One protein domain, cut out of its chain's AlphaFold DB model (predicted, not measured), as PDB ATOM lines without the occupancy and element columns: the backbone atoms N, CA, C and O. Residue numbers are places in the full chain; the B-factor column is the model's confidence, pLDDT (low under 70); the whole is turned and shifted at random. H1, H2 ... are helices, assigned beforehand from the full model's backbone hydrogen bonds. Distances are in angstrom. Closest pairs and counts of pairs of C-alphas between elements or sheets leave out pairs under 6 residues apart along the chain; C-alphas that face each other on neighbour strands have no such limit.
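AT A GLANCE: This is residues 36 to 111 of the 112 residues of an uncharacterized protein of Gammaproteobacteria bacterium (UniProt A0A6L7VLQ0). Three helices of equal residue count make the body: H4 lies between the other two, with H1 crossing it on one side and H2 packed along it on another, running the opposite way. The short helix H3 packs on H2, and a long loop, residues 51 to 63, joins H1 to H2. The printed part has 76 residues with four named helices, in the order H1, H2, H3, H4, and no named strand; its class is all helix. It is compact, with a radius of gyration of the C-alphas of 11.2 A, and rounded, spanning 32 by 26 by 23 A.

IN THESE COORDINATES: H4, residues 96 to 110, is 21.3 A long and ends with C-alpha 110 at (-5.043, -46.622, 49.114). H1, residues 36 to 50, is 20.3 A long and begins with C-alpha 36 at (-6.256, -62.375, 47.153). H2, residues 64 to 78, is 21.6 A long, with C-alpha 64 at (-0.981, -41.769, 48.977). H3 holds residues 88 to 91.

HOW THE PARTS SIT: H4 and H1 touch, about perpendicular at 80 degrees; their closest C-alphas, those of Val 102 and Gly 42, are 4.1 A apart. H4 and H2 touch and run opposite ways at a shallow tilt of 34 degrees, only just short of steep; their closest C-alphas, those of His 103 and Lys 71, are 5.9 A apart. H2 touches H3 with residues 70 to 74 alone, closest at the C-alphas of Ser 73 and Asp 88, 5.3 A. H3 is close to but not clearly touching H4, with the C-alphas of Ile 91 and Gln 99 closest at 7.0 A. H1 and H2 are apart. Each O i to N i+4 pair in H1 and H4 is within hydrogen-bond range, and 10 of 11 in H2; H3 is too short for such a pair.

THE WHOLE: The C-alphas farthest apart, those of Asp 53 and Thr 81, are 33.4 A apart. The printed part has no cut. The link from H1 to H2 is long, with 13 residues. Mean pLDDT of the printed part is 87.6; residue 80 is under 70.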
ATOM      1  N   ARG A  36      -7.137 -62.297  45.981       83.00
ATOM      2  CA  ARG A  36      -6.256 -62.375  47.153       83.00
ATOM      3  C   ARG A  36      -4.789 -62.574  46.765       83.00
ATOM      4  O   ARG A  36      -3.907 -61.978  47.390       83.00
ATOM      5  N   ASP A  37      -4.545 -63.360  45.725       85.44
ATOM      6  CA  ASP A  37      -3.205 -63.633  45.215       85.44
ATOM      7  C   ASP A  37      -2.671 -62.406  44.480       85.44
ATOM      8  O   ASP A  37      -1.562 -61.969  44.781       85.44
ATOM      9  N   ALA A  38      -3.497 -61.756  43.648       87.12
ATOM     10  CA  ALA A  38      -3.162 -60.483  43.003       87.12
ATOM     11  C   ALA A  38      -2.734 -59.417  44.019       87.12
ATOM     12  O   ALA A  38      -1.728 -58.738  43.835       87.12
ATOM     13  N   TYR A  39      -3.469 -59.293  45.132       90.69
ATOM     14  CA  TYR A  39      -3.115 -58.351  46.193       90.69
ATOM     15  C   TYR A  39      -1.756 -58.666  46.824       90.69
ATOM     16  O   TYR A  39      -0.940 -57.769  47.035       90.69
ATOM     17  N   THR A  40      -1.524 -59.936  47.159       91.56
ATOM     18  CA  THR A  40      -0.314 -60.366  47.870       91.56
ATOM     19  C   THR A  40       0.916 -60.249  46.976       91.56
ATOM     20  O   THR A  40       1.944 -59.728  47.410       91.56
ATOM     21  N   GLN A  41       0.793 -60.659  45.715       90.50
ATOM     22  CA  GLN A  41       1.850 -60.539  44.717       90.50
ATOM     23  C   GLN A  41       2.109 -59.078  44.348       90.50
ATOM     24  O   GLN A  41       3.255 -58.641  44.362       90.50
ATOM     25  N   GLY A  42       1.061 -58.277  44.142       92.44
ATOM     26  CA  GLY A  42       1.193 -56.841  43.905       92.44
ATOM     27  C   GLY A  42       1.896 -56.118  45.051       92.44
ATOM     28  O   GLY A  42       2.782 -55.291  44.822       92.44
ATOM     29  N   LYS A  43       1.581 -56.485  46.301       93.31
ATOM     30  CA  LYS A  43       2.297 -55.990  47.483       93.31
ATOM     31  C   LYS A  43       3.774 -56.380  47.435       93.31
ATOM     32  O   LYS A  43       4.629 -55.523  47.636       93.31
ATOM     33  N   ALA A  44       4.072 -57.655  47.186       91.81
ATOM     34  CA  ALA A  44       5.440 -58.156  47.107       91.81
ATOM     35  C   ALA A  44       6.256 -57.407  46.050       91.81
ATOM     36  O   ALA A  44       7.293 -56.840  46.379       91.81
ATOM     37  N   LEU A  45       5.744 -57.325  44.823       92.81
ATOM     38  CA  LEU A  45       6.384 -56.634  43.707       92.81
ATOM     39  C   LEU A  45       6.628 -55.157  44.023       92.81
ATOM     40  O   LEU A  45       7.716 -54.641  43.773       92.81
ATOM     41  N   THR A  46       5.656 -54.494  44.659       92.31
ATOM     42  CA  THR A  46       5.809 -53.098  45.081       92.31
ATOM     43  C   THR A  46       6.988 -52.932  46.040       92.31
ATOM     44  O   THR A  46       7.807 -52.048  45.835       92.31
ATOM     45  N   PHE A  47       7.134 -53.780  47.058       91.44
ATOM     46  CA  PHE A  47       8.223 -53.645  48.041       91.44
ATOM     47  C   PHE A  47       9.543 -54.320  47.640       91.44
ATOM     48  O   PHE A  47      10.552 -54.129  48.309       91.44
ATOM     49  N   GLN A  48       9.559 -55.116  46.575       89.56
ATOM     50  CA  GLN A  48      10.782 -55.746  46.073       89.56
ATOM     51  C   GLN A  48      11.425 -54.956  44.940       89.56
ATOM     52  O   GLN A  48      12.648 -54.892  44.874       89.56
ATOM     53  N   LYS A  49      10.613 -54.377  44.048       89.81
ATOM     54  CA  LYS A  49      11.101 -53.698  42.842       89.81
ATOM     55  C   LYS A  49      10.945 -52.185  42.911       89.81
ATOM     56  O   LYS A  49      11.821 -51.471  42.449       89.81
ATOM     57  N   LEU A  50       9.847 -51.685  43.486       89.00
ATOM     58  CA  LEU A  50       9.569 -50.243  43.526       89.00
ATOM     59  C   LEU A  50      10.041 -49.576  44.821       89.00
ATOM     60  O   LEU A  50      10.551 -48.464  44.760       89.00
ATOM     61  N   VAL A  51       9.871 -50.233  45.972       91.44
ATOM     62  CA  VAL A  51      10.039 -49.639  47.306       91.44
ATOM     63  C   VAL A  51      11.054 -50.420  48.135       91.44
ATOM     64  O   VAL A  51      10.693 -51.351  48.850       91.44
ATOM     65  N   CYS A  52      12.316 -50.011  48.081       83.94
ATOM     66  CA  CYS A  52      13.422 -50.608  48.827       83.94
ATOM     67  C   CYS A  52      14.570 -49.598  48.989       83.94
ATOM     68  O   CYS A  52      14.543 -48.529  48.386       83.94
ATOM     69  N   ASP A  53      15.587 -49.931  49.790       80.75
ATOM     70  CA  ASP A  53      16.689 -49.012  50.125       80.75
ATOM     71  C   ASP A  53      17.592 -48.644  48.921       80.75
ATOM     72  O   ASP A  53      18.390 -47.718  49.013       80.75
ATOM     73  N   GLY A  54      17.424 -49.316  47.773       82.19
ATOM     74  CA  GLY A  54      18.059 -48.983  46.487       82.19
ATOM     75  C   GLY A  54      17.089 -48.934  45.299       82.19
ATOM     76  O   GLY A  54      17.522 -48.986  44.153       82.19
ATOM     77  N   CYS A  55      15.782 -48.889  45.563       86.19
ATOM     78  CA  CYS A  55      14.757 -48.828  44.524       86.19
ATOM     79  C   CYS A  55      14.419 -47.366  44.189       86.19
ATOM     80  O   CYS A  55      14.767 -46.462  44.955       86.19
ATOM     81  N   PRO A  56      13.677 -47.105  43.097       84.62
ATOM     82  CA  PRO A  56      13.313 -45.740  42.723       84.62
ATOM     83  C   PRO A  56      12.468 -44.999  43.764       84.62
ATOM     84  O   PRO A  56      12.401 -43.769  43.767       84.62
ATOM     85  N   ILE A  57      11.814 -45.738  44.660       86.56
ATOM     86  CA  ILE A  57      11.131 -45.188  45.823       86.56
ATOM     87  C   ILE A  57      11.840 -45.717  47.067       86.56
ATOM     88  O   ILE A  57      11.892 -46.922  47.311       86.56
ATOM     89  N   ALA A  58      12.362 -44.803  47.882       85.19
ATOM     90  CA  ALA A  58      12.977 -45.159  49.153       85.19
ATOM     91  C   ALA A  58      11.963 -45.842  50.084       85.19
ATOM     92  O   ALA A  58      10.756 -45.567  50.046       85.19
ATOM     93  N   LYS A  59      12.448 -46.717  50.966       76.94
ATOM     94  CA  LYS A  59      11.619 -47.377  51.978       76.94
ATOM     95  C   LYS A  59      10.917 -46.326  52.851       76.94
ATOM     96  O   LYS A  59      11.558 -45.504  53.493       76.94
ATOM     97  N   GLY A  60       9.582 -46.341  52.850       78.62
ATOM     98  CA  GLY A  60       8.747 -45.331  53.522       78.62
ATOM     99  C   GLY A  60       8.294 -44.163  52.635       78.62
ATOM    100  O   GLY A  60       7.387 -43.436  53.023       78.62
ATOM    101  N   GLY A  61       8.832 -44.030  51.418       84.56
ATOM    102  CA  GLY A  61       8.418 -43.026  50.429       84.56
ATOM    103  C   GLY A  61       7.107 -43.347  49.697       84.56
ATOM    104  O   GLY A  61       6.607 -42.526  48.934       84.56
ATOM    105  N   LEU A  62       6.528 -44.532  49.922       90.50
ATOM    106  CA  LEU A  62       5.228 -44.902  49.363       90.50
ATOM    107  C   LEU A  62       4.089 -44.328  50.221       90.50
ATOM    108  O   LEU A  62       3.568 -44.995  51.118       90.50
ATOM    109  N   ASN A  63       3.698 -43.092  49.919       91.69
ATOM    110  CA  ASN A  63       2.517 -42.418  50.465       91.69
ATOM    111  C   ASN A  63       1.354 -42.407  49.451       91.69
ATOM    112  O   ASN A  63       1.443 -42.992  48.370       91.69
ATOM    113  N   LYS A  64       0.227 -41.781  49.816       91.19
ATOM    114  CA  LYS A  64      -0.981 -41.769  48.977       91.19
ATOM    115  C   LYS A  64      -0.749 -41.007  47.671       91.19
ATOM    116  O   LYS A  64      -1.194 -41.456  46.622       91.19
ATOM    117  N   GLU A  65      -0.036 -39.893  47.737       91.31
ATOM    118  CA  GLU A  65       0.297 -39.039  46.599       91.31
ATOM    119  C   GLU A  65       1.142 -39.815  45.583       91.31
ATOM    120  O   GLU A  65       0.821 -39.867  44.396       91.31
ATOM    121  N   ARG A  66       2.171 -40.520  46.067       90.94
ATOM    122  CA  ARG A  66       3.026 -41.366  45.233       90.94
ATOM    123  C   ARG A  66       2.280 -42.579  44.688       90.94
ATOM    124  O   ARG A  66       2.490 -42.955  43.540       90.94
ATOM    125  N   ALA A  67       1.370 -43.167  45.466       92.31
ATOM    126  CA  ALA A  67       0.510 -44.250  44.995       92.31
ATOM    127  C   ALA A  67      -0.428 -43.803  43.859       92.31
ATOM    128  O   ALA A  67      -0.643 -44.571  42.925       92.31
ATOM    129  N   ILE A  68      -0.950 -42.571  43.905       92.50
ATOM    130  CA  ILE A  68      -1.738 -41.981  42.810       92.50
ATOM    131  C   ILE A  68      -0.867 -41.781  41.569       92.50
ATOM    132  O   ILE A  68      -1.288 -42.155  40.480       92.50
ATOM    133  N   SER A  69       0.342 -41.242  41.739       91.88
ATOM    134  CA  SER A  69       1.304 -41.045  40.647       91.88
ATOM    135  C   SER A  69       1.616 -42.366  39.929       91.88
ATOM    136  O   SER A  69       1.367 -42.497  38.733       91.88
ATOM    137  N   LEU A  70       1.996 -43.403  40.686       91.44
ATOM    138  CA  LEU A  70       2.209 -44.756  40.162       91.44
ATOM    139  C   LEU A  70       0.965 -45.330  39.477       91.44
ATOM    140  O   LEU A  70       1.074 -45.907  38.400       91.44
ATOM    141  N   LYS A  71      -0.220 -45.179  40.082       92.00
ATOM    142  CA  LYS A  71      -1.479 -45.652  39.491       92.00
ATOM    143  C   LYS A  71      -1.733 -44.984  38.140       92.00
ATOM    144  O   LYS A  71      -2.096 -45.666  37.191       92.00
ATOM    145  N   ASN A  72      -1.534 -43.673  38.055       91.44
ATOM    146  CA  ASN A  72      -1.743 -42.922  36.824       91.44
ATOM    147  C   ASN A  72      -0.734 -43.329  35.745       91.44
ATOM    148  O   ASN A  72      -1.145 -43.514  34.609       91.44
ATOM    149  N   SER A  73       0.537 -43.561  36.095       91.12
ATOM    150  CA  SER A  73       1.523 -44.134  35.166       91.12
ATOM    151  C   SER A  73       1.108 -45.515  34.658       91.12
ATOM    152  O   SER A  73       1.189 -45.787  33.462       91.12
ATOM    153  N   LEU A  74       0.632 -46.390  35.552       90.94
ATOM    154  CA  LEU A  74       0.165 -47.732  35.186       90.94
ATOM    155  C   LEU A  74      -1.054 -47.674  34.253       90.94
ATOM    156  O   LEU A  74      -1.125 -48.444  33.304       90.94
ATOM    157  N   GLU A  75      -1.981 -46.741  34.483       89.44
ATOM    158  CA  GLU A  75      -3.153 -46.531  33.621       89.44
ATOM    159  C   GLU A  75      -2.801 -45.851  32.289       89.44
ATOM    160  O   GLU A  75      -3.400 -46.172  31.265       89.44
ATOM    161  N   ALA A  76      -1.822 -44.942  32.274       87.06
ATOM    162  CA  ALA A  76      -1.364 -44.254  31.066       87.06
ATOM    163  C   ALA A  76      -0.715 -45.198  30.046       87.06
ATOM    164  O   ALA A  76      -0.756 -44.945  28.846       87.06
ATOM    165  N   ARG A  77      -0.172 -46.331  30.503       80.12
ATOM    166  CA  ARG A  77       0.295 -47.395  29.609       80.12
ATOM    167  C   ARG A  77      -0.839 -47.983  28.766       80.12
ATOM    168  O   ARG A  77      -0.629 -48.290  27.595       80.12
ATOM    169  N   ASP A  78      -2.000 -48.194  29.378       73.75
ATOM    170  CA  ASP A  78      -3.128 -48.875  28.741       73.75
ATOM    171  C   ASP A  78      -3.998 -47.899  27.922       73.75
ATOM    172  O   ASP A  78      -4.724 -48.314  27.019       73.75
ATOM    173  N   GLU A  79      -3.878 -46.593  28.181       79.06
ATOM    174  CA  GLU A  79      -4.614 -45.525  27.504       79.06
ATOM    175  C   GLU A  79      -3.658 -44.479  26.912       79.06
ATOM    176  O   GLU A  79      -3.195 -43.580  27.611       79.06
ATOM    177  N   ALA A  80      -3.433 -44.530  25.593       67.56
ATOM    178  CA  ALA A  80      -2.513 -43.632  24.874       67.56
ATOM    179  C   ALA A  80      -2.807 -42.123  25.042       67.56
ATOM    180  O   ALA A  80      -1.963 -41.283  24.735       67.56
ATOM    181  N   THR A  81      -4.009 -41.767  25.494       73.69
ATOM    182  CA  THR A  81      -4.458 -40.391  25.733       73.69
ATOM    183  C   THR A  81      -4.193 -39.886  27.149       73.69
ATOM    184  O   THR A  81      -4.335 -38.686  27.391       73.69
ATOM    185  N   LYS A  82      -3.817 -40.752  28.096       76.62
ATOM    186  CA  LYS A  82      -3.492 -40.332  29.461       76.62
ATOM    187  C   LYS A  82      -2.024 -39.897  29.528       76.62
ATOM    188  O   LYS A  82      -1.146 -40.676  29.162       76.62
ATOM    189  N   PRO A  83      -1.727 -38.672  30.001       72.25
ATOM    190  CA  PRO A  83      -0.350 -38.276  30.236       72.25
ATOM    191  C   PRO A  83       0.226 -39.142  31.356       72.25
ATOM    192  O   PRO A  83      -0.409 -39.338  32.397       72.25
ATOM    193  N   GLY A  84       1.425 -39.663  31.129       75.81
ATOM    194  CA  GLY A  84       2.172 -40.369  32.154       75.81
ATOM    195  C   GLY A  84       2.640 -39.448  33.284       75.81
ATOM    196  O   GLY A  84       2.349 -38.246  33.309       75.81
ATOM    197  N   THR A  85       3.344 -40.011  34.259       85.31
ATOM    198  CA  THR A  85       3.844 -39.274  35.427       85.31
ATOM    199  C   THR A  85       5.355 -39.424  35.586       85.31
ATOM    200  O   THR A  85       6.018 -40.152  34.852       85.31
ATOM    201  N   ALA A  86       5.920 -38.771  36.604       84.19
ATOM    202  CA  ALA A  86       7.326 -38.936  36.973       84.19
ATOM    203  C   ALA A  86       7.707 -40.387  37.354       84.19
ATOM    204  O   ALA A  86       8.885 -40.668  37.553       84.19
ATOM    205  N   ASP A  87       6.731 -41.291  37.493       85.69
ATOM    206  CA  ASP A  87       6.938 -42.709  37.793       85.69
ATOM    207  C   ASP A  87       6.921 -43.631  36.563       85.69
ATOM    208  O   ASP A  87       7.061 -44.846  36.716       85.69
ATOM    209  N   ASP A  88       6.796 -43.093  35.347       85.50
ATOM    210  CA  ASP A  88       6.738 -43.895  34.117       85.50
ATOM    211  C   ASP A  88       7.972 -44.781  33.928       85.50
ATOM    212  O   ASP A  88       7.867 -45.955  33.580       85.50
ATOM    213  N   GLU A  89       9.161 -44.248  34.207       86.06
ATOM    214  CA  GLU A  89      10.400 -45.025  34.120       86.06
ATOM    215  C   GLU A  89      10.469 -46.113  35.200       86.06
ATOM    216  O   GLU A  89      11.046 -47.178  34.985       86.06
ATOM    217  N   HIS A  90       9.822 -45.892  36.347       87.12
ATOM    218  CA  HIS A  90       9.800 -46.860  37.440       87.12
ATOM    219  C   HIS A  90       8.880 -48.032  37.116       87.12
ATOM    220  O   HIS A  90       9.193 -49.168  37.448       87.12
ATOM    221  N   ILE A  91       7.759 -47.811  36.435       87.31
ATOM    222  CA  ILE A  91       6.860 -48.920  36.095       87.31
ATOM    223  C   ILE A  91       7.431 -49.818  34.986       87.31
ATOM    224  O   ILE A  91       7.079 -50.992  34.930       87.31
ATOM    225  N   LYS A  92       8.367 -49.328  34.157       87.25
ATOM    226  CA  LYS A  92       9.000 -50.113  33.076       87.25
ATOM    227  C   LYS A  92       9.839 -51.294  33.566       87.25
ATOM    228  O   LYS A  92      10.027 -52.245  32.815       87.25
ATOM    229  N   MET A  93      10.326 -51.271  34.810       85.88
ATOM    230  CA  MET A  93      11.060 -52.411  35.381       85.88
ATOM    231  C   MET A  93      10.148 -53.582  35.789       85.88
ATOM    232  O   MET A  93      10.632 -54.651  36.167       85.88
ATOM    233  N   LEU A  94       8.831 -53.374  35.749       88.38
ATOM    234  CA  LEU A  94       7.825 -54.398  35.987       88.38
ATOM    235  C   LEU A  94       7.366 -54.999  34.654       88.38
ATOM    236  O   LEU A  94       7.096 -54.275  33.696       88.38
ATOM    237  N   GLY A  95       7.198 -56.319  34.608       89.12
ATOM    238  CA  GLY A  95       6.521 -56.997  33.500       89.12
ATOM    239  C   GLY A  95       5.038 -56.616  33.411       89.12
ATOM    240  O   GLY A  95       4.456 -56.101  34.363       89.12
ATOM    241  N   ARG A  96       4.392 -56.891  32.274       86.38
ATOM    242  CA  ARG A  96       2.990 -56.497  32.033       86.38
ATOM    243  C   ARG A  96       2.021 -57.020  33.107       86.38
ATOM    244  O   ARG A  96       1.238 -56.230  33.631       86.38
ATOM    245  N   ASP A  97       2.138 -58.294  33.477       87.94
ATOM    246  CA  ASP A  97       1.309 -58.921  34.520       87.94
ATOM    247  C   ASP A  97       1.665 -58.391  35.922       87.94
ATOM    248  O   ASP A  97       0.797 -58.170  36.765       87.94
ATOM    249  N   GLU A  98       2.952 -58.125  36.173       90.50
ATOM    250  CA  GLU A  98       3.428 -57.540  37.434       90.50
ATOM    251  C   GLU A  98       2.844 -56.143  37.654       90.50
ATOM    252  O   GLU A  98       2.424 -55.806  38.759       90.50
ATOM    253  N   GLN A  99       2.775 -55.344  36.592       91.38
ATOM    254  CA  GLN A  99       2.156 -54.024  36.604       91.38
ATOM    255  C   GLN A  99       0.660 -54.097  36.936       91.38
ATOM    256  O   GLN A  99       0.188 -53.288  37.732       91.38
ATOM    257  N   GLU A 100      -0.075 -55.078  36.401       90.31
ATOM    258  CA  GLU A 100      -1.493 -55.283  36.730       90.31
ATOM    259  C   GLU A 100      -1.682 -55.622  38.219       90.31
ATOM    260  O   GLU A 100      -2.531 -55.048  38.904       90.31
ATOM    261  N   MET A 101      -0.831 -56.491  38.766       91.94
ATOM    262  CA  MET A 101      -0.866 -56.829  40.189       91.94
ATOM    263  C   MET A 101      -0.507 -55.639  41.082       91.94
ATOM    264  O   MET A 101      -1.161 -55.408  42.104       91.94
ATOM    265  N   VAL A 102       0.511 -54.861  40.707       93.19
ATOM    266  CA  VAL A 102       0.885 -53.634  41.423       93.19
ATOM    267  C   VAL A 102      -0.256 -52.617  41.368       93.19
ATOM    268  O   VAL A 102      -0.623 -52.070  42.409       93.19
ATOM    269  N   HIS A 103      -0.887 -52.417  40.206       93.69
ATOM    270  CA  HIS A 103      -2.058 -51.545  40.058       93.69
ATOM    271  C   HIS A 103      -3.199 -51.981  40.977       93.69
ATOM    272  O   HIS A 103      -3.726 -51.169  41.745       93.69
ATOM    273  N   TYR A 104      -3.514 -53.279  40.984       92.62
ATOM    274  CA  TYR A 104      -4.530 -53.858  41.857       92.62
ATOM    275  C   TYR A 104      -4.227 -53.616  43.344       92.62
ATOM    276  O   TYR A 104      -5.098 -53.184  44.112       92.62
ATOM    277  N   TYR A 105      -2.980 -53.849  43.765       94.50
ATOM    278  CA  TYR A 105      -2.536 -53.599  45.134       94.50
ATOM    279  C   TYR A 105      -2.684 -52.123  45.528       94.50
ATOM    280  O   TYR A 105      -3.254 -51.837  46.586       94.50
ATOM    281  N   LEU A 106      -2.219 -51.190  44.687       94.31
ATOM    282  CA  LEU A 106      -2.268 -49.752  44.960       94.31
ATOM    283  C   LEU A 106      -3.712 -49.259  45.113       94.31
ATOM    284  O   LEU A 106      -4.034 -48.636  46.131       94.31
ATOM    285  N   LYS A 107      -4.601 -49.614  44.174       94.25
ATOM    286  CA  LYS A 107      -6.030 -49.258  44.242       94.25
ATOM    287  C   LYS A 107      -6.676 -49.768  45.522       94.25
ATOM    288  O   LYS A 107      -7.338 -49.015  46.234       94.25
ATOM    289  N   ARG A 108      -6.419 -51.029  45.884       93.25
ATOM    290  CA  ARG A 108      -7.013 -51.641  47.079       93.25
ATOM    291  C   ARG A 108      -6.441 -51.085  48.386       93.25
ATOM    292  O   ARG A 108      -7.193 -50.872  49.335       93.25
ATOM    293  N   ARG A 109      -5.127 -50.850  48.466       92.75
ATOM    294  CA  ARG A 109      -4.445 -50.376  49.687       92.75
ATOM    295  C   ARG A 109      -4.747 -48.912  50.004       92.75
ATOM    296  O   ARG A 109      -4.838 -48.573  51.188       92.75
ATOM    297  N   PHE A 110      -4.859 -48.070  48.977       93.00
ATOM    298  CA  PHE A 110      -5.043 -46.622  49.114       93.00
ATOM    299  C   PHE A 110      -6.468 -46.145  48.797       93.00
ATOM    300  O   PHE A 110      -6.753 -44.965  48.998       93.00
ATOM    301  N   LYS A 111      -7.365 -47.061  48.395       91.62
ATOM    302  CA  LYS A 111      -8.764 -46.791  48.017       91.62
ATOM    303  C   LYS A 111      -8.853 -45.766  46.874       91.62
ATOM    304  O   LYS A 111      -9.490 -44.726  47.030       91.62
TER     305      LYS A 111